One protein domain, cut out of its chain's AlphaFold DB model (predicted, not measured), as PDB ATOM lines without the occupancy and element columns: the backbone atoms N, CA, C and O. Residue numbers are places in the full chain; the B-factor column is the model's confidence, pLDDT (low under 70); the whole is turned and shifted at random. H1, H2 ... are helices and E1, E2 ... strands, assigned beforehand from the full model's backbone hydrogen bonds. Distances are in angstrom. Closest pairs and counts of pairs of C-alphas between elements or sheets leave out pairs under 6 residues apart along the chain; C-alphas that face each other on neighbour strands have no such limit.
ATOM      1  N   ALA A 458      16.948  52.880   9.034       96.44
ATOM      2  CA  ALA A 458      16.905  54.064   8.180       96.44
ATOM      3  C   ALA A 458      17.593  53.826   6.822       96.44
ATOM      4  O   ALA A 458      17.158  54.381   5.814       96.44
ATOM      5  N   ILE A 459      18.632  52.984   6.779       96.62
ATOM      6  CA  ILE A 459      19.276  52.564   5.524       96.62
ATOM      7  C   ILE A 459      18.321  51.725   4.677       96.62
ATOM      8  O   ILE A 459      18.173  51.969   3.481       96.62
ATOM      9  N   TYR A 460      17.629  50.777   5.303       96.00
ATOM     10  CA  TYR A 460      16.624  49.963   4.629       96.00
ATOM     11  C   TYR A 460      15.432  50.807   4.134       96.00
ATOM     12  O   TYR A 460      14.995  50.666   2.991       96.00
ATOM     13  N   ASP A 461      14.961  51.754   4.949       96.31
ATOM     14  CA  ASP A 461      13.870  52.674   4.612       96.31
ATOM     15  C   ASP A 461      14.203  53.522   3.373       96.31
ATOM     16  O   ASP A 461      13.327  53.776   2.552       96.31
ATOM     17  N   MET A 462      15.470  53.910   3.173       96.19
ATOM     18  CA  MET A 462      15.899  54.630   1.964       96.19
ATOM     19  C   MET A 462      15.720  53.800   0.682       96.19
ATOM     20  O   MET A 462      15.355  54.358  -0.356       96.19
ATOM     21  N   ILE A 463      15.933  52.481   0.745       94.94
ATOM     22  CA  ILE A 463      15.725  51.571  -0.394       94.94
ATOM     23  C   ILE A 463      14.245  51.454  -0.726       94.94
ATOM     24  O   ILE A 463      13.855  51.614  -1.887       94.94
ATOM     25  N   LEU A 464      13.422  51.228   0.300       95.06
ATOM     26  CA  LEU A 464      11.976  51.145   0.141       95.06
ATOM     27  C   LEU A 464      11.393  52.460  -0.387       95.06
ATOM     28  O   LEU A 464      10.612  52.433  -1.335       95.06
ATOM     29  N   ALA A 465      11.824  53.604   0.152       95.19
ATOM     30  CA  ALA A 465      11.387  54.928  -0.287       95.19
ATOM     31  C   ALA A 465      11.703  55.178  -1.764       95.19
ATOM     32  O   ALA A 465      10.850  55.640  -2.524       95.19
ATOM     33  N   ASN A 466      12.925  54.857  -2.197       93.12
ATOM     34  CA  ASN A 466      13.319  55.035  -3.589       93.12
ATOM     35  C   ASN A 466      12.484  54.156  -4.532       93.12
ATOM     36  O   ASN A 466      12.042  54.620  -5.585       93.12
ATOM     37  N   HIS A 467      12.237  52.903  -4.149       90.19
ATOM     38  CA  HIS A 467      11.413  52.010  -4.954       90.19
ATOM     39  C   HIS A 467       9.943  52.448  -4.994       90.19
ATOM     40  O   HIS A 467       9.362  52.521  -6.076       90.19
ATOM     41  N   ALA A 468       9.367  52.822  -3.849       91.88
ATOM     42  CA  ALA A 468       8.016  53.368  -3.767       91.88
ATOM     43  C   ALA A 468       7.857  54.591  -4.685       91.88
ATOM     44  O   ALA A 468       6.908  54.654  -5.465       91.88
ATOM     45  N   ASN A 469       8.839  55.499  -4.701       91.44
ATOM     46  CA  ASN A 469       8.850  56.644  -5.612       91.44
ATOM     47  C   ASN A 469       8.892  56.225  -7.096       91.44
ATOM     48  O   ASN A 469       8.145  56.793  -7.896       91.44
ATOM     49  N   LYS A 470       9.696  55.212  -7.473       89.38
ATOM     50  CA  LYS A 470       9.717  54.648  -8.847       89.38
ATOM     51  C   LYS A 470       8.334  54.107  -9.241       89.38
ATOM     52  O   LYS A 470       7.903  54.314 -10.372       89.38
ATOM     53  N   MET A 471       7.618  53.511  -8.288       88.56
ATOM     54  CA  MET A 471       6.260  52.978  -8.460       88.56
ATOM     55  C   MET A 471       5.141  54.012  -8.258       88.56
ATOM     56  O   MET A 471       3.966  53.661  -8.322       88.56
ATOM     57  N   ARG A 472       5.473  55.296  -8.042       92.00
ATOM     58  CA  ARG A 472       4.512  56.380  -7.747       92.00
ATOM     59  C   ARG A 472       3.645  56.117  -6.503       92.00
ATOM     60  O   ARG A 472       2.503  56.567  -6.430       92.00
ATOM     61  N   MET A 473       4.196  55.407  -5.524       90.69
ATOM     62  CA  MET A 473       3.598  55.151  -4.214       90.69
ATOM     63  C   MET A 473       4.129  56.148  -3.178       90.69
ATOM     64  O   MET A 473       5.281  56.574  -3.246       90.69
ATOM     65  N   THR A 474       3.303  56.513  -2.197       92.31
ATOM     66  CA  THR A 474       3.742  57.322  -1.054       92.31
ATOM     67  C   THR A 474       4.436  56.440  -0.017       92.31
ATOM     68  O   THR A 474       3.903  55.400   0.376       92.31
ATOM     69  N   PHE A 475       5.626  56.858   0.425       95.69
ATOM     70  CA  PHE A 475       6.386  56.171   1.467       95.69
ATOM     71  C   PHE A 475       6.461  57.006   2.747       95.69
ATOM     72  O   PHE A 475       6.962  58.129   2.729       95.69
ATOM     73  N   ASP A 476       5.981  56.432   3.844       95.75
ATOM     74  CA  ASP A 476       6.059  56.962   5.200       95.75
ATOM     75  C   ASP A 476       6.707  55.903   6.104       95.75
ATOM     76  O   ASP A 476       6.126  54.849   6.364       95.75
ATOM     77  N   ALA A 477       7.928  56.183   6.567       92.88
ATOM     78  CA  ALA A 477       8.740  55.258   7.357       92.88
ATOM     79  C   ALA A 477       8.165  54.964   8.756       92.88
ATOM     80  O   ALA A 477       8.560  53.965   9.371       92.88
ATOM     81  N   ASP A 478       7.252  55.815   9.238       93.50
ATOM     82  CA  ASP A 478       6.567  55.673  10.524       93.50
ATOM     83  C   ASP A 478       5.230  54.918  10.383       93.50
ATOM     84  O   ASP A 478       4.664  54.437  11.369       93.50
ATOM     85  N   SER A 479       4.738  54.749   9.150       95.31
ATOM     86  CA  SER A 479       3.532  53.982   8.840       95.31
ATOM     87  C   SER A 479       3.874  52.533   8.494       95.31
ATOM     88  O   SER A 479       4.408  52.235   7.424       95.31
ATOM     89  N   ALA A 480       3.489  51.599   9.370       92.88
ATOM     90  CA  ALA A 480       3.677  50.164   9.138       92.88
ATOM     91  C   ALA A 480       3.032  49.683   7.823       92.88
ATOM     92  O   ALA A 480       3.580  48.810   7.153       92.88
ATOM     93  N   ASP A 481       1.898  50.274   7.428       92.56
ATOM     94  CA  ASP A 481       1.239  49.977   6.151       92.56
ATOM     95  C   ASP A 481       2.081  50.419   4.961       92.56
ATOM     96  O   ASP A 481       2.323  49.640   4.042       92.56
ATOM     97  N   SER A 482       2.550  51.668   4.985       94.56
ATOM     98  CA  SER A 482       3.371  52.206   3.903       94.56
ATOM     99  C   SER A 482       4.667  51.407   3.743       94.56
ATOM    100  O   SER A 482       5.058  51.065   2.625       94.56
ATOM    101  N   TRP A 483       5.272  51.014   4.865       94.69
ATOM    102  CA  TRP A 483       6.476  50.197   4.896       94.69
ATOM    103  C   TRP A 483       6.260  48.802   4.287       94.69
ATOM    104  O   TRP A 483       7.010  48.379   3.407       94.69
ATOM    105  N   VAL A 484       5.207  48.093   4.709       95.38
ATOM    106  CA  VAL A 484       4.902  46.726   4.243       95.38
ATOM    107  C   VAL A 484       4.506  46.714   2.772       95.38
ATOM    108  O   VAL A 484       4.963  45.845   2.032       95.38
ATOM    109  N   LEU A 485       3.723  47.696   2.321       94.62
ATOM    110  CA  LEU A 485       3.364  47.844   0.911       94.62
ATOM    111  C   LEU A 485       4.595  48.113   0.040       94.62
ATOM    112  O   LEU A 485       4.733  47.502  -1.018       94.62
ATOM    113  N   ALA A 486       5.512  48.975   0.490       94.19
ATOM    114  CA  ALA A 486       6.759  49.229  -0.226       94.19
ATOM    115  C   ALA A 486       7.659  47.983  -0.276       94.19
ATOM    116  O   ALA A 486       8.238  47.693  -1.324       94.19
ATOM    117  N   ARG A 487       7.740  47.210   0.819       94.81
ATOM    118  CA  ARG A 487       8.470  45.934   0.834       94.81
ATOM    119  C   ARG A 487       7.831  44.911  -0.100       94.81
ATOM    120  O   ARG A 487       8.554  44.311  -0.881       94.81
ATOM    121  N   LEU A 488       6.510  44.730  -0.073       93.88
ATOM    122  CA  LEU A 488       5.799  43.792  -0.953       93.88
ATOM    123  C   LEU A 488       5.969  44.135  -2.436       93.88
ATOM    124  O   LEU A 488       6.269  43.243  -3.223       93.88
ATOM    125  N   ALA A 489       5.831  45.415  -2.796       91.44
ATOM    126  CA  ALA A 489       6.067  45.880  -4.162       91.44
ATOM    127  C   ALA A 489       7.510  45.609  -4.611       91.44
ATOM    128  O   ALA A 489       7.758  45.258  -5.764       91.44
ATOM    129  N   ARG A 490       8.479  45.721  -3.691       91.69
ATOM    130  CA  ARG A 490       9.870  45.400  -4.003       91.69
ATOM    131  C   ARG A 490      10.108  43.898  -4.129       91.69
ATOM    132  O   ARG A 490      10.771  43.488  -5.081       91.69
ATOM    133  N   LEU A 491       9.546  43.108  -3.213       92.06
ATOM    134  CA  LEU A 491       9.624  41.654  -3.242       92.06
ATOM    135  C   LEU A 491       9.063  41.118  -4.555       92.06
ATOM    136  O   LEU A 491       9.709  40.270  -5.133       92.06
ATOM    137  N   SER A 492       7.957  41.633  -5.101       88.75
ATOM    138  CA  SER A 492       7.421  41.137  -6.382       88.75
ATOM    139  C   SER A 492       8.331  41.365  -7.596       88.75
ATOM    140  O   SER A 492       8.101  40.756  -8.638       88.75
ATOM    141  N   HIS A 493       9.369  42.208  -7.479       80.81
ATOM    142  CA  HIS A 493      10.309  42.564  -8.553       80.81
ATOM    143  C   HIS A 493       9.588  42.896  -9.878       80.81
ATOM    144  O   HIS A 493      10.004  42.536 -10.985       80.81
ATOM    145  N   THR A 494       8.464  43.589  -9.766       72.31
ATOM    146  CA  THR A 494       7.624  43.962 -10.895       72.31
ATOM    147  C   THR A 494       8.207  45.212 -11.539       72.31
ATOM    148  O   THR A 494       8.251  46.275 -10.928       72.31
ATOM    149  N   GLU A 495       8.733  45.086 -12.762       72.69
ATOM    150  CA  GLU A 495       9.157  46.247 -13.567       72.69
ATOM    151  C   GLU A 495       7.935  47.074 -14.006       72.69
ATOM    152  O   GLU A 495       8.045  48.281 -14.224       72.69
ATOM    153  N   ASP A 496       6.767  46.427 -14.081       78.56
ATOM    154  CA  ASP A 496       5.497  47.057 -14.397       78.56
ATOM    155  C   ASP A 496       4.825  47.634 -13.141       78.56
ATOM    156  O   ASP A 496       4.616  46.970 -12.124       78.56
ATOM    157  N   ILE A 497       4.439  48.902 -13.257       85.19
ATOM    158  CA  ILE A 497       3.642  49.624 -12.273       85.19
ATOM    159  C   ILE A 497       2.298  48.904 -12.043       85.19
ATOM    160  O   ILE A 497       1.775  48.941 -10.928       85.19
ATOM    161  N   THR A 498       1.737  48.243 -13.065       86.38
ATOM    162  CA  THR A 498       0.448  47.538 -12.968       86.38
ATOM    163  C   THR A 498       0.488  46.376 -11.975       86.38
ATOM    164  O   THR A 498      -0.388  46.296 -11.113       86.38
ATOM    165  N   ASP A 499       1.524  45.542 -12.016       84.81
ATOM    166  CA  ASP A 499       1.670  44.412 -11.097       84.81
ATOM    167  C   ASP A 499       1.926  44.889  -9.654       84.81
ATOM    168  O   ASP A 499       1.380  44.327  -8.702       84.81
ATOM    169  N   SER A 500       2.686  45.978  -9.475       85.75
ATOM    170  CA  SER A 500       2.874  46.614  -8.161       85.75
ATOM    171  C   SER A 500       1.540  47.102  -7.581       85.75
ATOM    172  O   SER A 500       1.249  46.877  -6.405       85.75
ATOM    173  N   PHE A 501       0.681  47.717  -8.404       89.44
ATOM    174  CA  PHE A 501      -0.678  48.071  -7.986       89.44
ATOM    175  C   PHE A 501      -1.527  46.837  -7.681       89.44
ATOM    176  O   PHE A 501      -2.269  46.854  -6.702       89.44
ATOM    177  N   ALA A 502      -1.398  45.761  -8.461       91.94
ATOM    178  CA  ALA A 502      -2.111  44.514  -8.207       91.94
ATOM    179  C   ALA A 502      -1.735  43.913  -6.841       91.94
ATOM    180  O   ALA A 502      -2.619  43.467  -6.114       91.94
ATOM    181  N   MET A 503      -0.460  43.984  -6.441       93.56
ATOM    182  CA  MET A 503      -0.003  43.580  -5.104       93.56
ATOM    183  C   MET A 503      -0.574  44.464  -3.989       93.56
ATOM    184  O   MET A 503      -0.974  43.958  -2.938       93.56
ATOM    185  N   VAL A 504      -0.656  45.778  -4.208       91.81
ATOM    186  CA  VAL A 504      -1.242  46.716  -3.236       91.81
ATOM    187  C   VAL A 504      -2.743  46.478  -3.069       91.81
ATOM    188  O   VAL A 504      -3.242  46.439  -1.944       91.81
ATOM    189  N   GLU A 505      -3.472  46.299  -4.167       94.75
ATOM    190  CA  GLU A 505      -4.904  46.001  -4.133       94.75
ATOM    191  C   GLU A 505      -5.178  44.614  -3.541       94.75
ATOM    192  O   GLU A 505      -6.103  44.463  -2.742       94.75
ATOM    193  N   ALA A 506      -4.333  43.619  -3.831       96.38
ATOM    194  CA  ALA A 506      -4.383  42.313  -3.183       96.38
ATOM    195  C   ALA A 506      -4.211  42.436  -1.660       96.38
ATOM    196  O   ALA A 506      -5.023  41.895  -0.913       96.38
ATOM    197  N   PHE A 507      -3.229  43.212  -1.186       96.50
ATOM    198  CA  PHE A 507      -3.029  43.450   0.247       96.50
ATOM    199  C   PHE A 507      -4.243  44.123   0.902       96.50
ATOM    200  O   PHE A 507      -4.697  43.688   1.957       96.50
ATOM    201  N   LYS A 508      -4.818  45.151   0.267       95.75
ATOM    202  CA  LYS A 508      -6.032  45.823   0.765       95.75
ATOM    203  C   LYS A 508      -7.266  44.920   0.758       95.75
ATOM    204  O   LYS A 508      -8.183  45.155   1.541       95.75
ATOM    205  N   SER A 509      -7.287  43.920  -0.119       97.19
ATOM    206  CA  SER A 509      -8.375  42.945  -0.228       97.19
ATOM    207  C   SER A 509      -8.296  41.840   0.832       97.19
ATOM    208  O   SER A 509      -9.283  41.129   1.020       97.19
ATOM    209  N   LEU A 510      -7.163  41.691   1.536       96.94
ATOM    210  CA  LEU A 510      -7.050  40.817   2.710       96.94
ATOM    211  C   LEU A 510      -7.957  41.315   3.840       96.94
ATOM    212  O   LEU A 510      -8.223  42.514   3.961       96.94
ATOM    213  N   LYS A 511      -8.387  40.414   4.725       97.12
ATOM    214  CA  LYS A 511      -9.169  40.805   5.904       97.12
ATOM    215  C   LYS A 511      -8.321  41.636   6.880       97.12
ATOM    216  O   LYS A 511      -7.099  41.475   6.910       97.12
ATOM    217  N   PRO A 512      -8.919  42.496   7.726       97.31
ATOM    218  CA  PRO A 512      -8.166  43.344   8.657       97.31
ATOM    219  C   PRO A 512      -7.196  42.580   9.572       97.31
ATOM    220  O   PRO A 512      -6.098  43.064   9.852       97.31
ATOM    221  N   GLU A 513      -7.579  41.383  10.017       97.00
ATOM    222  CA  GLU A 513      -6.744  40.482  10.810       97.00
ATOM    223  C   GLU A 513      -5.566  39.907  10.009       97.00
ATOM    224  O   GLU A 513      -4.439  39.903  10.501       97.00
ATOM    225  N   GLU A 514      -5.795  39.514   8.754       96.94
ATOM    226  CA  GLU A 514      -4.771  38.995   7.840       96.94
ATOM    227  C   GLU A 514      -3.760  40.105   7.495       96.94
ATOM    228  O   GLU A 514      -2.549  39.889   7.556       96.94
ATOM    229  N   GLN A 515      -4.242  41.332   7.250       97.38
ATOM    230  CA  GLN A 515      -3.395  42.517   7.074       97.38
ATOM    231  C   GLN A 515      -2.552  42.796   8.324       97.38
ATOM    232  O   GLN A 515      -1.365  43.094   8.213       97.38
ATOM    233  N   ALA A 516      -3.136  42.706   9.524       97.06
ATOM    234  CA  ALA A 516      -2.415  42.936  10.775       97.06
ATOM    235  C   ALA A 516      -1.314  41.891  11.017       97.06
ATOM    236  O   ALA A 516      -0.201  42.263  11.399       97.06
ATOM    237  N   SER A 517      -1.590  40.611  10.752       96.94
ATOM    238  CA  SER A 517      -0.588  39.545  10.841       96.94
ATOM    239  C   SER A 517       0.524  39.730   9.811       96.94
ATOM    240  O   SER A 517       1.702  39.685  10.165       96.94
ATOM    241  N   LEU A 518       0.180  40.009   8.551       96.06
ATOM    242  CA  LEU A 518       1.186  40.202   7.510       96.06
ATOM    243  C   LEU A 518       2.042  41.449   7.781       96.06
ATOM    244  O   LEU A 518       3.261  41.391   7.620       96.06
ATOM    245  N   ARG A 519       1.441  42.533   8.300       96.38
ATOM    246  CA  ARG A 519       2.173  43.711   8.795       96.38
ATOM    247  C   ARG A 519       3.185  43.346   9.871       96.38
ATOM    248  O   ARG A 519       4.318  43.805   9.816       96.38
ATOM    249  N   LYS A 520       2.781  42.528  10.844       96.06
ATOM    250  CA  LYS A 520       3.652  42.090  11.937       96.06
ATOM    251  C   LYS A 520       4.870  41.320  11.418       96.06
ATOM    252  O   LYS A 520       5.969  41.569  11.892       96.06
ATOM    253  N   TYR A 521       4.685  40.390  10.479       95.94
ATOM    254  CA  TYR A 521       5.784  39.544   9.997       95.94
ATOM    255  C   TYR A 521       6.678  40.243   8.977       95.94
ATOM    256  O   TYR A 521       7.901  40.172   9.081       95.94
ATOM    257  N   LEU A 522       6.086  40.941   8.005       95.38
ATOM    258  CA  LEU A 522       6.865  41.655   7.000       95.38
ATOM    259  C   LEU A 522       7.483  42.930   7.566       95.38
ATOM    260  O   LEU A 522       8.584  43.262   7.153       95.38
ATOM    261  N   GLY A 523       6.837  43.612   8.513       94.69
ATOM    262  CA  GLY A 523       7.357  44.824   9.154       94.69
ATOM    263  C   GLY A 523       8.437  44.585  10.216       94.69
ATOM    264  O   GLY A 523       9.048  45.551  10.665       94.69
ATOM    265  N   ALA A 524       8.686  43.330  10.608       95.31
ATOM    266  CA  ALA A 524       9.699  42.991  11.602       95.31
ATOM    267  C   ALA A 524      11.113  43.311  11.091       95.31
ATOM    268  O   ALA A 524      11.586  42.736  10.108       95.31
ATOM    269  N   ASP A 525      11.803  44.215  11.789       93.81
ATOM    270  CA  ASP A 525      13.134  44.695  11.404       93.81
ATOM    271  C   ASP A 525      14.277  43.719  11.751       93.81
ATOM    272  O   ASP A 525      15.387  43.858  11.231       93.81
ATOM    273  N   GLY A 526      14.020  42.731  12.618       94.50
ATOM    274  CA  GLY A 526      15.016  41.808  13.167       94.50
ATOM    275  C   GLY A 526      15.949  42.426  14.219       94.50
ATOM    276  O   GLY A 526      16.830  41.745  14.741       94.50
ATOM    277  N   ILE A 527      15.777  43.709  14.545       93.12
ATOM    278  CA  ILE A 527      16.603  44.462  15.497       93.12
ATOM    279  C   ILE A 527      15.794  44.704  16.768       93.12
ATOM    280  O   ILE A 527      16.108  44.148  17.821       93.12
ATOM    281  N   SER A 528      14.737  45.508  16.655       93.31
ATOM    282  CA  SER A 528      13.791  45.802  17.731       93.31
ATOM    283  C   SER A 528      12.642  44.790  17.769       93.31
ATOM    284  O   SER A 528      12.116  44.483  18.838       93.31
ATOM    285  N   GLN A 529      12.292  44.225  16.613       92.88
ATOM    286  CA  GLN A 529      11.232  43.245  16.425       92.88
ATOM    287  C   GLN A 529      11.847  41.938  15.918       92.88
ATOM    288  O   GLN A 529      12.142  41.799  14.732       92.88
ATOM    289  N   LYS A 530      12.066  40.984  16.831       92.94
ATOM    290  CA  LYS A 530      12.694  39.690  16.532       92.94
ATOM    291  C   LYS A 530      11.697  38.524  16.575       92.94
ATOM    292  O   LYS A 530      10.811  38.534  17.435       92.94
ATOM    293  N   PRO A 531      11.880  37.499  15.724       94.69
ATOM    294  CA  PRO A 531      12.818  37.451  14.596       94.69
ATOM    295  C   PRO A 531      12.275  38.214  13.373       94.69
ATOM    296  O   PRO A 531      11.068  38.237  13.134       94.69
ATOM    297  N   GLY A 532      13.163  38.806  12.574       95.44
ATOM    298  CA  GLY A 532      12.834  39.272  11.225       95.44
ATOM    299  C   GLY A 532      12.863  38.109  10.228       95.44
ATOM    300  O   GLY A 532      13.696  37.210  10.347       95.44
ATOM    301  N   LEU A 533      11.964  38.104   9.240       96.81
ATOM    302  CA  LEU A 533      11.906  37.044   8.226       96.81
ATOM    303  C   LEU A 533      12.614  37.474   6.937       96.81
ATOM    304  O   LEU A 533      12.188  38.429   6.275       96.81
ATOM    305  N   ALA A 534      13.676  36.750   6.577       96.25
ATOM    306  CA  ALA A 534      14.326  36.856   5.278       96.25
ATOM    307  C   ALA A 534      13.693  35.850   4.304       96.25
ATOM    308  O   ALA A 534      13.867  34.640   4.452       96.25
ATOM    309  N   LEU A 535      12.928  36.343   3.331       96.69
ATOM    310  CA  LEU A 535      12.117  35.526   2.424       96.69
ATOM    311  C   LEU A 535      12.883  35.266   1.122       96.69
ATOM    312  O   LEU A 535      12.716  35.983   0.134       96.69
ATOM    313  N   HIS A 536      13.749  34.258   1.140       94.94
ATOM    314  CA  HIS A 536      14.605  33.923   0.010       94.94
ATOM    315  C   HIS A 536      13.791  33.401  -1.175       94.94
ATOM    316  O   HIS A 536      12.965  32.499  -1.013       94.94
ATOM    317  N   ASP A 537      14.060  33.957  -2.355       94.56
ATOM    318  CA  ASP A 537      13.369  33.664  -3.616       94.56
ATOM    319  C   ASP A 537      11.879  34.054  -3.638       94.56
ATOM    320  O   ASP A 537      11.102  33.639  -4.503       94.56
ATOM    321  N   SER A 538      11.462  34.915  -2.703       94.94
ATOM    322  CA  SER A 538      10.111  35.485  -2.716       94.94
ATOM    323  C   SER A 538       9.843  36.304  -3.974       94.94
ATOM    324  O   SER A 538       8.690  36.385  -4.399       94.94
ATOM    325  N   HIS A 539      10.886  36.843  -4.613       92.19
ATOM    326  CA  HIS A 539      10.719  37.580  -5.857       92.19
ATOM    327  C   HIS A 539      10.270  36.727  -7.030       92.19
ATOM    328  O   HIS A 539       9.307  37.091  -7.706       92.19
ATOM    329  N   ASN A 540      10.892  35.569  -7.247       93.38
ATOM    330  CA  ASN A 540      10.432  34.655  -8.282       93.38
ATOM    331  C   ASN A 540       9.050  34.109  -7.938       93.38
ATOM    332  O   ASN A 540       8.201  34.031  -8.821       93.38
ATOM    333  N   PHE A 541       8.778  33.817  -6.662       95.69
ATOM    334  CA  PHE A 541       7.455  33.373  -6.234       95.69
ATOM    335  C   PHE A 541       6.350  34.386  -6.562       95.69
ATOM    336  O   PHE A 541       5.398  34.047  -7.266       95.69
ATOM    337  N   LEU A 542       6.480  35.630  -6.096       95.06
ATOM    338  CA  LEU A 542       5.463  36.660  -6.299       95.06
ATOM    339  C   LEU A 542       5.350  37.068  -7.773       95.06
ATOM    340  O   LEU A 542       4.241  37.242  -8.272       95.06
ATOM    341  N   LYS A 543       6.470  37.138  -8.504       92.44
ATOM    342  CA  LYS A 543       6.458  37.374  -9.952       92.44
ATOM    343  C   LYS A 543       5.709  36.271 -10.700       92.44
ATOM    344  O   LYS A 543       4.837  36.572 -11.512       92.44
ATOM    345  N   ASN A 544       6.015  35.003 -10.416       93.75
ATOM    346  CA  ASN A 544       5.339  33.864 -11.040       93.75
ATOM    347  C   ASN A 544       3.845  33.854 -10.694       93.75
ATOM    348  O   ASN A 544       3.023  33.574 -11.562       93.75
ATOM    349  N   ALA A 545       3.481  34.221  -9.462       93.88
ATOM    350  CA  ALA A 545       2.091  34.350  -9.042       93.88
ATOM    351  C   ALA A 545       1.328  35.461  -9.781       93.88
ATOM    352  O   ALA A 545       0.183  35.247 -10.169       93.88
ATOM    353  N   CYS A 546       1.943  36.625 -10.011       91.50
ATOM    354  CA  CYS A 546       1.330  37.698 -10.804       91.50
ATOM    355  C   CYS A 546       1.152  37.294 -12.275       91.50
ATOM    356  O   CYS A 546       0.148  37.636 -12.894       91.50
ATOM    357  N   GLN A 547       2.103  36.535 -12.828       91.00
ATOM    358  CA  GLN A 547       2.056  36.063 -14.216       91.00
ATOM    359  C   GLN A 547       1.102  34.876 -14.425       91.00
ATOM    360  O   GLN A 547       0.672  34.629 -15.553       91.00
ATOM    361  N   ASN A 548       0.760  34.145 -13.361       90.94
ATOM    362  CA  ASN A 548      -0.161  33.017 -13.408       90.94
ATOM    363  C   ASN A 548      -1.562  33.425 -12.927       90.94
ATOM    364  O   ASN A 548      -1.806  33.572 -11.730       90.94
ATOM    365  N   ALA A 549      -2.506  33.542 -13.865       90.62
ATOM    366  CA  ALA A 549      -3.887  33.939 -13.583       90.62
ATOM    367  C   ALA A 549      -4.639  32.988 -12.626       90.62
ATOM    368  O   ALA A 549      -5.553  33.438 -11.941       90.62
ATOM    369  N   GLU A 550      -4.254  31.707 -12.557       86.44
ATOM    370  CA  GLU A 550      -4.844  30.720 -11.635       86.44
ATOM    371  C   GLU A 550      -4.327  30.881 -10.194       86.44
ATOM    372  O   GLU A 550      -4.939  30.397  -9.242       86.44
ATOM    373  N   VAL A 551      -3.189  31.562 -10.020       92.94
ATOM    374  CA  VAL A 551      -2.623  31.887  -8.708       92.94
ATOM    375  C   VAL A 551      -3.080  33.280  -8.297       92.94
ATOM    376  O   VAL A 551      -3.835  33.430  -7.338       92.94
ATOM    377  N   GLY A 552      -2.654  34.300  -9.040       94.31
ATOM    378  CA  GLY A 552      -2.927  35.699  -8.744       94.31
ATOM    379  C   GLY A 552      -2.257  36.222  -7.458       94.31
ATOM    380  O   GLY A 552      -1.863  35.464  -6.565       94.31
ATOM    381  N   PRO A 553      -2.146  37.555  -7.317       95.44
ATOM    382  CA  PRO A 553      -1.429  38.187  -6.207       95.44
ATOM    383  C   PRO A 553      -2.111  37.983  -4.844       95.44
ATOM    384  O   PRO A 553      -1.429  37.810  -3.835       95.44
ATOM    385  N   LEU A 554      -3.450  37.953  -4.791       96.25
ATOM    386  CA  LEU A 554      -4.194  37.750  -3.539       96.25
ATOM    387  C   LEU A 554      -3.913  36.373  -2.933       96.25
ATOM    388  O   LEU A 554      -3.528  36.283  -1.767       96.25
ATOM    389  N   SER A 555      -4.037  35.310  -3.729       95.31
ATOM    390  CA  SER A 555      -3.792  33.947  -3.254       95.31
ATOM    391  C   SER A 555      -2.336  33.752  -2.832       95.31
ATOM    392  O   SER A 555      -2.060  33.071  -1.843       95.31
ATOM    393  N   ALA A 556      -1.404  34.393  -3.546       96.25
ATOM    394  CA  ALA A 556       0.014  34.381  -3.209       96.25
ATOM    395  C   ALA A 556       0.315  35.068  -1.867       96.25
ATOM    396  O   ALA A 556       1.089  34.542  -1.066       96.25
ATOM    397  N   LEU A 557      -0.329  36.203  -1.572       97.25
ATOM    398  CA  LEU A 557      -0.203  36.861  -0.269       97.25
ATOM    399  C   LEU A 557      -0.802  36.025   0.864       97.25
ATOM    400  O   LEU A 557      -0.220  35.960   1.947       97.25
ATOM    401  N   MET A 558      -1.928  35.355   0.618       96.88
ATOM    402  CA  MET A 558      -2.549  34.478   1.612       96.88
ATOM    403  C   MET A 558      -1.663  33.272   1.948       96.88
ATOM    404  O   MET A 558      -1.490  32.963   3.128       96.88
ATOM    405  N   ILE A 559      -1.063  32.607   0.951       95.94
ATOM    406  CA  ILE A 559      -0.139  31.498   1.234       95.94
ATOM    407  C   ILE A 559       1.142  32.003   1.907       95.94
ATOM    408  O   ILE A 559       1.616  31.372   2.846       95.94
ATOM    409  N   LEU A 560       1.663  33.173   1.514       96.94
ATOM    410  CA  LEU A 560       2.840  33.763   2.152       96.94
ATOM    411  C   LEU A 560       2.579  34.094   3.626       96.94
ATOM    412  O   LEU A 560       3.438  33.843   4.472       96.94
ATOM    413  N   LEU A 561       1.389  34.610   3.947       97.44
ATOM    414  CA  LEU A 561       0.957  34.835   5.323       97.44
ATOM    415  C   LEU A 561       0.938  33.524   6.118       97.44
ATOM    416  O   LEU A 561       1.540  33.470   7.190       97.44
ATOM    417  N   LYS A 562       0.328  32.460   5.575       96.38
ATOM    418  CA  LYS A 562       0.316  31.133   6.217       96.38
ATOM    419  C   LYS A 562       1.738  30.619   6.463       96.38
ATOM    420  O   LYS A 562       2.023  30.113   7.543       96.38
ATOM    421  N   VAL A 563       2.648  30.794   5.500       96.38
ATOM    422  CA  VAL A 563       4.066  30.427   5.655       96.38
ATOM    423  C   VAL A 563       4.720  31.219   6.790       96.38
ATOM    424  O   VAL A 563       5.407  30.631   7.621       96.38
ATOM    425  N   CYS A 564       4.483  32.530   6.880       97.00
ATOM    426  CA  CYS A 564       5.022  33.358   7.964       97.00
ATOM    427  C   CYS A 564       4.486  32.937   9.343       97.00
ATOM    428  O   CYS A 564       5.247  32.882  10.310       97.00
ATOM    429  N   GLU A 565       3.193  32.620   9.441       96.81
ATOM    430  CA  GLU A 565       2.570  32.116  10.670       96.81
ATOM    431  C   GLU A 565       3.149  30.760  11.095       96.81
ATOM    432  O   GLU A 565       3.439  30.562  12.278       96.81
ATOM    433  N   GLU A 566       3.390  29.860  10.137       95.44
ATOM    434  CA  GLU A 566       4.031  28.569  10.390       95.44
ATOM    435  C   GLU A 566       5.454  28.723  10.906       95.44
ATOM    436  O   GLU A 566       5.817  28.123  11.915       95.44
ATOM    437  N   VAL A 567       6.245  29.581  10.262       96.38
ATOM    438  CA  VAL A 567       7.616  29.880  10.685       96.38
ATOM    439  C   VAL A 567       7.620  30.470  12.095       96.38
ATOM    440  O   VAL A 567       8.409  30.055  12.940       96.38
ATOM    441  N   ALA A 568       6.702  31.387  12.407       95.31
ATOM    442  CA  ALA A 568       6.594  31.955  13.749       95.31
ATOM    443  C   ALA A 568       6.214  30.910  14.816       95.31
ATOM    444  O   ALA A 568       6.614  31.038  15.977       95.31
ATOM    445  N   ARG A 569       5.447  29.880  14.439       95.69
ATOM    446  CA  ARG A 569       5.078  28.758  15.309       95.69
ATOM    447  C   ARG A 569       6.239  27.784  15.506       95.69
ATOM    448  O   ARG A 569       6.527  27.442  16.651       95.69
ATOM    449  N   GLU A 570       6.898  27.381  14.425       93.50
ATOM    450  CA  GLU A 570       8.008  26.420  14.420       93.50
ATOM    451  C   GLU A 570       9.248  26.973  15.139       93.50
ATOM    452  O   GLU A 570       9.899  26.280  15.918       93.50
ATOM    453  N   PHE A 571       9.537  28.263  14.959       94.81
ATOM    454  CA  PHE A 571      10.683  28.939  15.574       94.81
ATOM    455  C   PHE A 571      10.298  29.712  16.843       94.81
ATOM    456  O   PHE A 571      10.972  30.659  17.254       94.81
ATOM    457  N   LYS A 572       9.204  29.323  17.505       93.94
ATOM    458  CA  LYS A 572       8.770  29.973  18.742       93.94
ATOM    459  C   LYS A 572       9.848  29.842  19.827       93.94
ATOM    460  O   LYS A 572      10.158  28.746  20.281       93.94
ATOM    461  N   GLY A 573      10.366  30.979  20.293       90.06
ATOM    462  CA  GLY A 573      11.385  31.052  21.351       90.06
ATOM    463  C   GLY A 573      12.815  31.284  20.853       90.06
ATOM    464  O   GLY A 573      13.683  31.566  21.675       90.06
ATOM    465  N   VAL A 574      13.041  31.233  19.539       90.56
ATOM    466  CA  VAL A 574      14.286  31.658  18.879       90.56
ATOM    467  C   VAL A 574      14.437  33.176  19.068       90.56
ATOM    468  O   VAL A 574      13.504  33.933  18.803       90.56
ATOM    469  N   GLN A 575      15.575  33.613  19.615       89.50
ATOM    470  CA  GLN A 575      15.880  35.020  19.956       89.50
ATOM    471  C   GLN A 575      16.783  35.694  18.914       89.50
ATOM    472  O   GLN A 575      17.167  36.861  19.044       89.50
ATOM    473  N   GLU A 576      17.163  34.942  17.893       91.50
ATOM    474  CA  GLU A 576      18.040  35.353  16.824       91.50
ATOM    475  C   GLU A 576      17.376  36.418  15.949       91.50
ATOM    476  O   GLU A 576      16.154  36.513  15.826       91.50
ATOM    477  N   ALA A 577      18.212  37.281  15.372       91.31
ATOM    478  CA  ALA A 577      17.748  38.470  14.674       91.31
ATOM    479  C   ALA A 577      16.959  38.140  13.399       91.31
ATOM    480  O   ALA A 577      15.978  38.816  13.092       91.31
ATOM    481  N   VAL A 578      17.372  37.098  12.669       95.62
ATOM    482  CA  VAL A 578      16.835  36.764  11.347       95.62
ATOM    483  C   VAL A 578      16.606  35.262  11.219       95.62
ATOM    484  O   VAL A 578      17.475  34.467  11.572       95.62
ATOM    485  N   ILE A 579      15.455  34.885  10.662       96.12
ATOM    486  CA  ILE A 579      15.170  33.530  10.181       96.12
ATOM    487  C   ILE A 579      15.071  33.582   8.661       96.12
ATOM    488  O   ILE A 579      14.349  34.414   8.108       96.12
ATOM    489  N   THR A 580      15.780  32.681   7.986       95.88
ATOM    490  CA  THR A 580      15.722  32.557   6.527       95.88
ATOM    491  C   THR A 580      14.667  31.532   6.127       95.88
ATOM    492  O   THR A 580      14.704  30.385   6.568       95.88
ATOM    493  N   VAL A 581      13.741  31.935   5.261       97.12
ATOM    494  CA  VAL A 581      12.686  31.080   4.711       97.12
ATOM    495  C   VAL A 581      12.913  30.954   3.212       97.12
ATOM    496  O   VAL A 581      12.843  31.947   2.492       97.12
ATOM    497  N   LYS A 582      13.199  29.743   2.738       96.69
ATOM    498  CA  LYS A 582      13.414  29.447   1.318       96.69
ATOM    499  C   LYS A 582      12.090  29.126   0.637       96.69
ATOM    500  O   LYS A 582      11.408  28.179   1.033       96.69
ATOM    501  N   LEU A 583      11.755  29.904  -0.393       96.44
ATOM    502  CA  LEU A 583      10.515  29.785  -1.166       96.44
ATOM    503  C   LEU A 583      10.730  29.232  -2.582       96.44
ATOM    504  O   LEU A 583       9.781  29.180  -3.354       96.44
ATOM    505  N   GLU A 584      11.935  28.764  -2.907       93.62
ATOM    506  CA  GLU A 584      12.333  28.295  -4.246       93.62
ATOM    507  C   GLU A 584      11.352  27.253  -4.826       93.62
ATOM    508  O   GLU A 584      10.847  27.396  -5.938       93.62
ATOM    509  N   ARG A 585      10.964  26.246  -4.029       88.62
ATOM    510  CA  ARG A 585       9.983  25.226  -4.453       88.62
ATOM    511  C   ARG A 585       8.574  25.783  -4.631       88.62
ATOM    512  O   ARG A 585       7.839  25.327  -5.503       88.62
ATOM    513  N   LEU A 586       8.185  26.755  -3.807       92.94
ATOM    514  CA  LEU A 586       6.899  27.434  -3.941       92.94
ATOM    515  C   LEU A 586       6.879  28.320  -5.194       92.94
ATOM    516  O   LEU A 586       5.850  28.404  -5.856       92.94
ATOM    517  N   ALA A 587       8.010  28.939  -5.542       94.06
ATOM    518  CA  ALA A 587       8.157  29.751  -6.741       94.06
ATOM    519  C   ALA A 587       8.010  28.920  -8.019       94.06
ATOM    520  O   ALA A 587       7.255  29.308  -8.915       94.06
ATOM    521  N   GLU A 588       8.684  27.769  -8.089       88.50
ATOM    522  CA  GLU A 588       8.520  26.799  -9.179       88.50
ATOM    523  C   GLU A 588       7.076  26.300  -9.259       88.50
ATOM    524  O   GLU A 588       6.467  26.308 -10.330       88.50
ATOM    525  N   PHE A 589       6.494  25.945  -8.111       86.62
ATOM    526  CA  PHE A 589       5.124  25.459  -8.049       86.62
ATOM    527  C   PHE A 589       4.109  26.506  -8.523       86.62
ATOM    528  O   PHE A 589       3.240  26.188  -9.327       86.62
ATOM    529  N   ALA A 590       4.243  27.769  -8.106       90.94
ATOM    530  CA  ALA A 590       3.376  28.865  -8.544       90.94
ATOM    531  C   ALA A 590       3.437  29.095 -10.063       90.94
ATOM    532  O   ALA A 590       2.421  29.403 -10.686       90.94
ATOM    533  N   LYS A 591       4.614  28.909 -10.674       90.06
ATOM    534  CA  LYS A 591       4.804  29.050 -12.125       90.06
ATOM    535  C   LYS A 591       4.028  28.003 -12.920       90.06
ATOM    536  O   LYS A 591       3.497  28.313 -13.982       90.06
ATOM    537  N   GLU A 592       3.993  26.770 -12.421       82.38
ATOM    538  CA  GLU A 592       3.373  25.630 -13.107       82.38
ATOM    539  C   GLU A 592       1.953  25.324 -12.620       82.38
ATOM    540  O   GLU A 592       1.296  24.431 -13.158       82.38
ATOM    541  N   PHE A 593       1.470  26.049 -11.609       80.12
ATOM    542  CA  PHE A 593       0.193  25.763 -10.978       80.12
ATOM    543  C   PHE A 593      -0.965  25.857 -11.975       80.12
ATOM    544  O   PHE A 593      -1.226  26.907 -12.564       80.12
ATOM    545  N   ALA A 594      -1.681  24.745 -12.121       69.94
ATOM    546  CA  ALA A 594      -2.926  24.630 -12.864       69.94
ATOM    547  C   ALA A 594      -3.817  23.644 -12.097       69.94
ATOM    548  O   ALA A 594      -3.740  22.434 -12.305       69.94
ATOM    549  N   GLY A 595      -4.585  24.148 -11.129       63.56
ATOM    550  CA  GLY A 595      -5.295  23.318 -10.155       63.56
ATOM    551  C   GLY A 595      -6.775  23.660 -10.027       63.56
ATOM    552  O   GLY A 595      -7.181  24.799 -10.210       63.56
ATOM    553  N   ALA A 596      -7.581  22.658  -9.664       54.44
ATOM    554  CA  ALA A 596      -9.000  22.831  -9.336       54.44
ATOM    555  C   ALA A 596      -9.238  23.396  -7.917       54.44
ATOM    556  O   ALA A 596     -10.379  23.678  -7.551       54.44
ATOM    557  N   VAL A 597      -8.176  23.527  -7.111       65.81
ATOM    558  CA  VAL A 597      -8.201  24.123  -5.769       65.81
ATOM    559  C   VAL A 597      -7.619  25.531  -5.836       65.81
ATOM    560  O   VAL A 597      -6.694  25.790  -6.601       65.81
ATOM    561  N   THR A 598      -8.142  26.438  -5.018       80.19
ATOM    562  CA  THR A 598      -7.596  27.782  -4.819       80.19
ATOM    563  C   THR A 598      -6.170  27.711  -4.273       80.19
ATOM    564  O   THR A 598      -5.916  27.076  -3.251       80.19
ATOM    565  N   PHE A 599      -5.226  28.396  -4.923       84.94
ATOM    566  CA  PHE A 599      -3.806  28.357  -4.551       84.94
ATOM    567  C   PHE A 599      -3.542  28.751  -3.087       84.94
ATOM    568  O   PHE A 599      -2.641  28.216  -2.449       84.94
ATOM    569  N   GLN A 600      -4.359  29.642  -2.511       86.06
ATOM    570  CA  GLN A 600      -4.243  30.038  -1.102       86.06
ATOM    571  C   GLN A 600      -4.464  28.893  -0.108       86.06
ATOM    572  O   GLN A 600      -4.022  28.990   1.036       86.06
ATOM    573  N   ASP A 601      -5.160  27.830  -0.511       81.56
ATOM    574  CA  ASP A 601      -5.511  26.685   0.332       81.56
ATOM    575  C   ASP A 601      -4.562  25.505   0.136       81.56
ATOM    576  O   ASP A 601      -4.789  24.427   0.680       81.56
ATOM    577  N   LEU A 602      -3.465  25.736  -0.590       82.31
ATOM    578  CA  LEU A 602      -2.375  24.794  -0.769       82.31
ATOM    579  C   LEU A 602      -1.827  24.344   0.600       82.31
ATOM    580  O   LEU A 602      -1.281  25.168   1.345       82.31
ATOM    581  N   PRO A 603      -1.940  23.051   0.952       80.75
ATOM    582  CA  PRO A 603      -1.226  22.513   2.095       80.75
ATOM    583  C   PRO A 603       0.280  22.557   1.817       80.75
ATOM    584  O   PRO A 603       0.728  22.404   0.683       80.75
ATOM    585  N   PHE A 604       1.082  22.754   2.855       87.50
ATOM    586  CA  PHE A 604       2.537  22.743   2.744       87.50
ATOM    587  C   PHE A 604       3.176  22.188   4.008       87.50
ATOM    588  O   PHE A 604       2.540  22.084   5.057       87.50
ATOM    589  N   GLU A 605       4.440  21.815   3.886       87.19
ATOM    590  CA  GLU A 605       5.306  21.451   4.994       87.19
ATOM    591  C   GLU A 605       6.425  22.484   5.113       87.19
ATOM    592  O   GLU A 605       6.963  22.963   4.111       87.19
ATOM    593  N   LEU A 606       6.770  22.833   6.350       89.31
ATOM    594  CA  LEU A 606       7.925  23.662   6.647       89.31
ATOM    595  C   LEU A 606       9.043  22.759   7.175       89.31
ATOM    596  O   LEU A 606       9.020  22.339   8.327       89.31
ATOM    597  N   LEU A 607      10.024  22.457   6.327       88.00
ATOM    598  CA  LEU A 607      11.164  21.632   6.708       88.00
ATOM    599  C   LEU A 607      12.264  22.520   7.288       88.00
ATOM    600  O   LEU A 607      12.870  23.318   6.571       88.00
ATOM    601  N   ARG A 608      12.562  22.370   8.579       91.81
ATOM    602  CA  ARG A 608      13.698  23.050   9.206       91.81
ATOM    603  C   ARG A 608      15.009  22.445   8.700       91.81
ATOM    604  O   ARG A 608      15.374  21.337   9.080       91.81
ATOM    605  N   THR A 609      15.708  23.166   7.829       86.12
ATOM    606  CA  THR A 609      16.977  22.718   7.234       86.12
ATOM    607  C   THR A 609      18.166  23.030   8.137       86.12
ATOM    608  O   THR A 609      19.138  22.279   8.133       86.12
ATOM    609  N   LYS A 610      18.092  24.118   8.922       87.38
ATOM    610  CA  LYS A 610      19.125  24.537   9.886       87.38
ATOM    611  C   LYS A 610      18.507  25.181  11.124       87.38
ATOM    612  O   LYS A 610      17.301  25.411  11.198       87.38
ATOM    613  N   HIS A 611      19.345  25.550  12.096       89.19
ATOM    614  CA  HIS A 611      18.886  26.231  13.311       89.19
ATOM    615  C   HIS A 611      18.088  27.515  13.018       89.19
ATOM    616  O   HIS A 611      17.095  27.749  13.697       89.19
ATOM    617  N   LEU A 612      18.451  28.282  11.981       92.56
ATOM    618  CA  LEU A 612      17.801  29.547  11.585       92.56
ATOM    619  C   LEU A 612      17.281  29.543  10.141       92.56
ATOM    620  O   LEU A 612      17.119  30.599   9.527       92.56
ATOM    621  N   GLU A 613      17.059  28.358   9.575       94.62
ATOM    622  CA  GLU A 613      16.648  28.211   8.181       94.62
ATOM    623  C   GLU A 613      15.510  27.199   8.048       94.62
ATOM    624  O   GLU A 613      15.548  26.117   8.641       94.62
ATOM    625  N   ALA A 614      14.516  27.555   7.240       95.00
ATOM    626  CA  ALA A 614      13.418  26.684   6.866       95.00
ATOM    627  C   ALA A 614      13.194  26.683   5.352       95.00
ATOM    628  O   ALA A 614      13.325  27.711   4.688       95.00
ATOM    629  N   LEU A 615      12.806  25.529   4.819       93.06
ATOM    630  CA  LEU A 615      12.396  25.336   3.434       93.06
ATOM    631  C   LEU A 615      10.888  25.082   3.385       93.06
ATOM    632  O   LEU A 615      10.394  24.148   4.015       93.06
ATOM    633  N   MET A 616      10.168  25.894   2.614       92.56
ATOM    634  CA  MET A 616       8.748  25.679   2.344       92.56
ATOM    635  C   MET A 616       8.595  24.652   1.216       92.56
ATOM    636  O   MET A 616       9.139  24.831   0.124       92.56
ATOM    637  N   ILE A 617       7.870  23.564   1.482       84.50
ATOM    638  CA  ILE A 617       7.596  22.499   0.517       84.50
ATOM    639  C   ILE A 617       6.080  22.437   0.280       84.50
ATOM    640  O   ILE A 617       5.347  22.014   1.177       84.50
ATOM    641  N   PRO A 618       5.579  22.833  -0.904       84.50
ATOM    642  CA  PRO A 618       4.159  22.704  -1.213       84.50
ATOM    643  C   PRO A 618       3.764  21.221  -1.285       84.50
ATOM    644  O   PRO A 618       4.460  20.420  -1.912       84.50
ATOM    645  N   LYS A 619       2.647  20.847  -0.653       79.38
ATOM    646  CA  LYS A 619       2.068  19.503  -0.769       79.38
ATOM    647  C   LYS A 619       1.172  19.457  -1.997       79.38
ATOM    648  O   LYS A 619       0.296  20.300  -2.175       79.38
TER     649      LYS A 619
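AT A GLANCE: This is residues 458 to 619 of the 1177 residues of the protein "Hypothetical protein" of Polarella glacialis (UniProt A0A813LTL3). A small, strongly twisted four-stranded sheet has the long helix H6 packed on one face, while H5 and H7 run side by side from the ends of E1 and E2. Beyond edge strand E1 and H6 lies a helical half of crossed helices: H3 and H4 pack on H6, H2 packs on both of them, and H1 lies outermost on H2. The printed part has 162 residues, with seven named helices and four named strands in the order H1 H2 H3 H4 E1 H5 H6 E2 H7 E3 E4. The mixed sheet runs E1 E2 E4 E3, and the class is mixed, helices and strands. The whole is compact, with a radius of gyration of the C-alphas of 15.0 A and spans of 39 by 38 by 26 A.

IN THESE COORDINATES: The sheet holds E1, residues 532 to 536, E2, residues 578 to 582, E4, residues 613 to 618, and E3, residues 604 to 610, which is 18.1 A long. E4 ends with C-alpha 618 at (4.159, 22.704, -1.213). H6, residues 552 to 570, is 27.2 A long and begins with C-alpha 552 at (-2.927, 35.699, -8.744). H5 is residues 538 to 547 and H7 residues 584 to 592. H1, residues 458 to 470, is 18.5 A long from C-alpha 458 at (16.905, 54.064, 8.180). H2 is residues 480 to 491, H3 residues 497 to 509, 18.3 A long, and H4 residues 512 to 522.

HOW THE PARTS SIT: E1 and E2 are parallel, with N 536 and O 581 2.8 A apart. E2 and E4 are parallel, with N 582 and O 614 at 2.8 A. E4 and E3 are an antiparallel hairpin, with N 615 and O 607 at 2.8 A. H6 and the sheet make two layers, a helix on one face of a sheet; the C-alphas of Glu 566 and Leu 606 are 7.3 A apart. E1, H5, H6 and E2 form a strand-helix-strand unit, parallel neighbour strands joined through helices, with a left-handed crossover. H7 is on the sheet at a height of 8.7 A. H5 and H7 touch at a shallow tilt of 7 degrees, the same way, closest at C-alphas 541 and 587, 3.7 A. H6 touches H3 with residues 553 to 557 alone, closest at C-alphas 554 and 506, 4.6 A. H6 touches H4 with residues 561 to 564 alone, closest at C-alphas 561 and 518, 5.8 A. H2 is the hub, touching H1, H3, H4 and, only just, with 3 pairs of C-alphas within 8 A, H5. H1 and H2 come closest at C-alphas 464 and 486, 5.6 A. H1 and H6 are apart. Every O i to N i+4 pair is within hydrogen-bond range in H2 to H7, and 8 of 9 in H1.

THE WHOLE: The two C-alphas farthest apart are those of Ala 458 and Ala 596, 44.2 A. The printed part has no cut. The link from H7 to E3, 11 residues, is long. The mean pLDDT of the printed part is 91.6, and residues 594 to 597 are under 70.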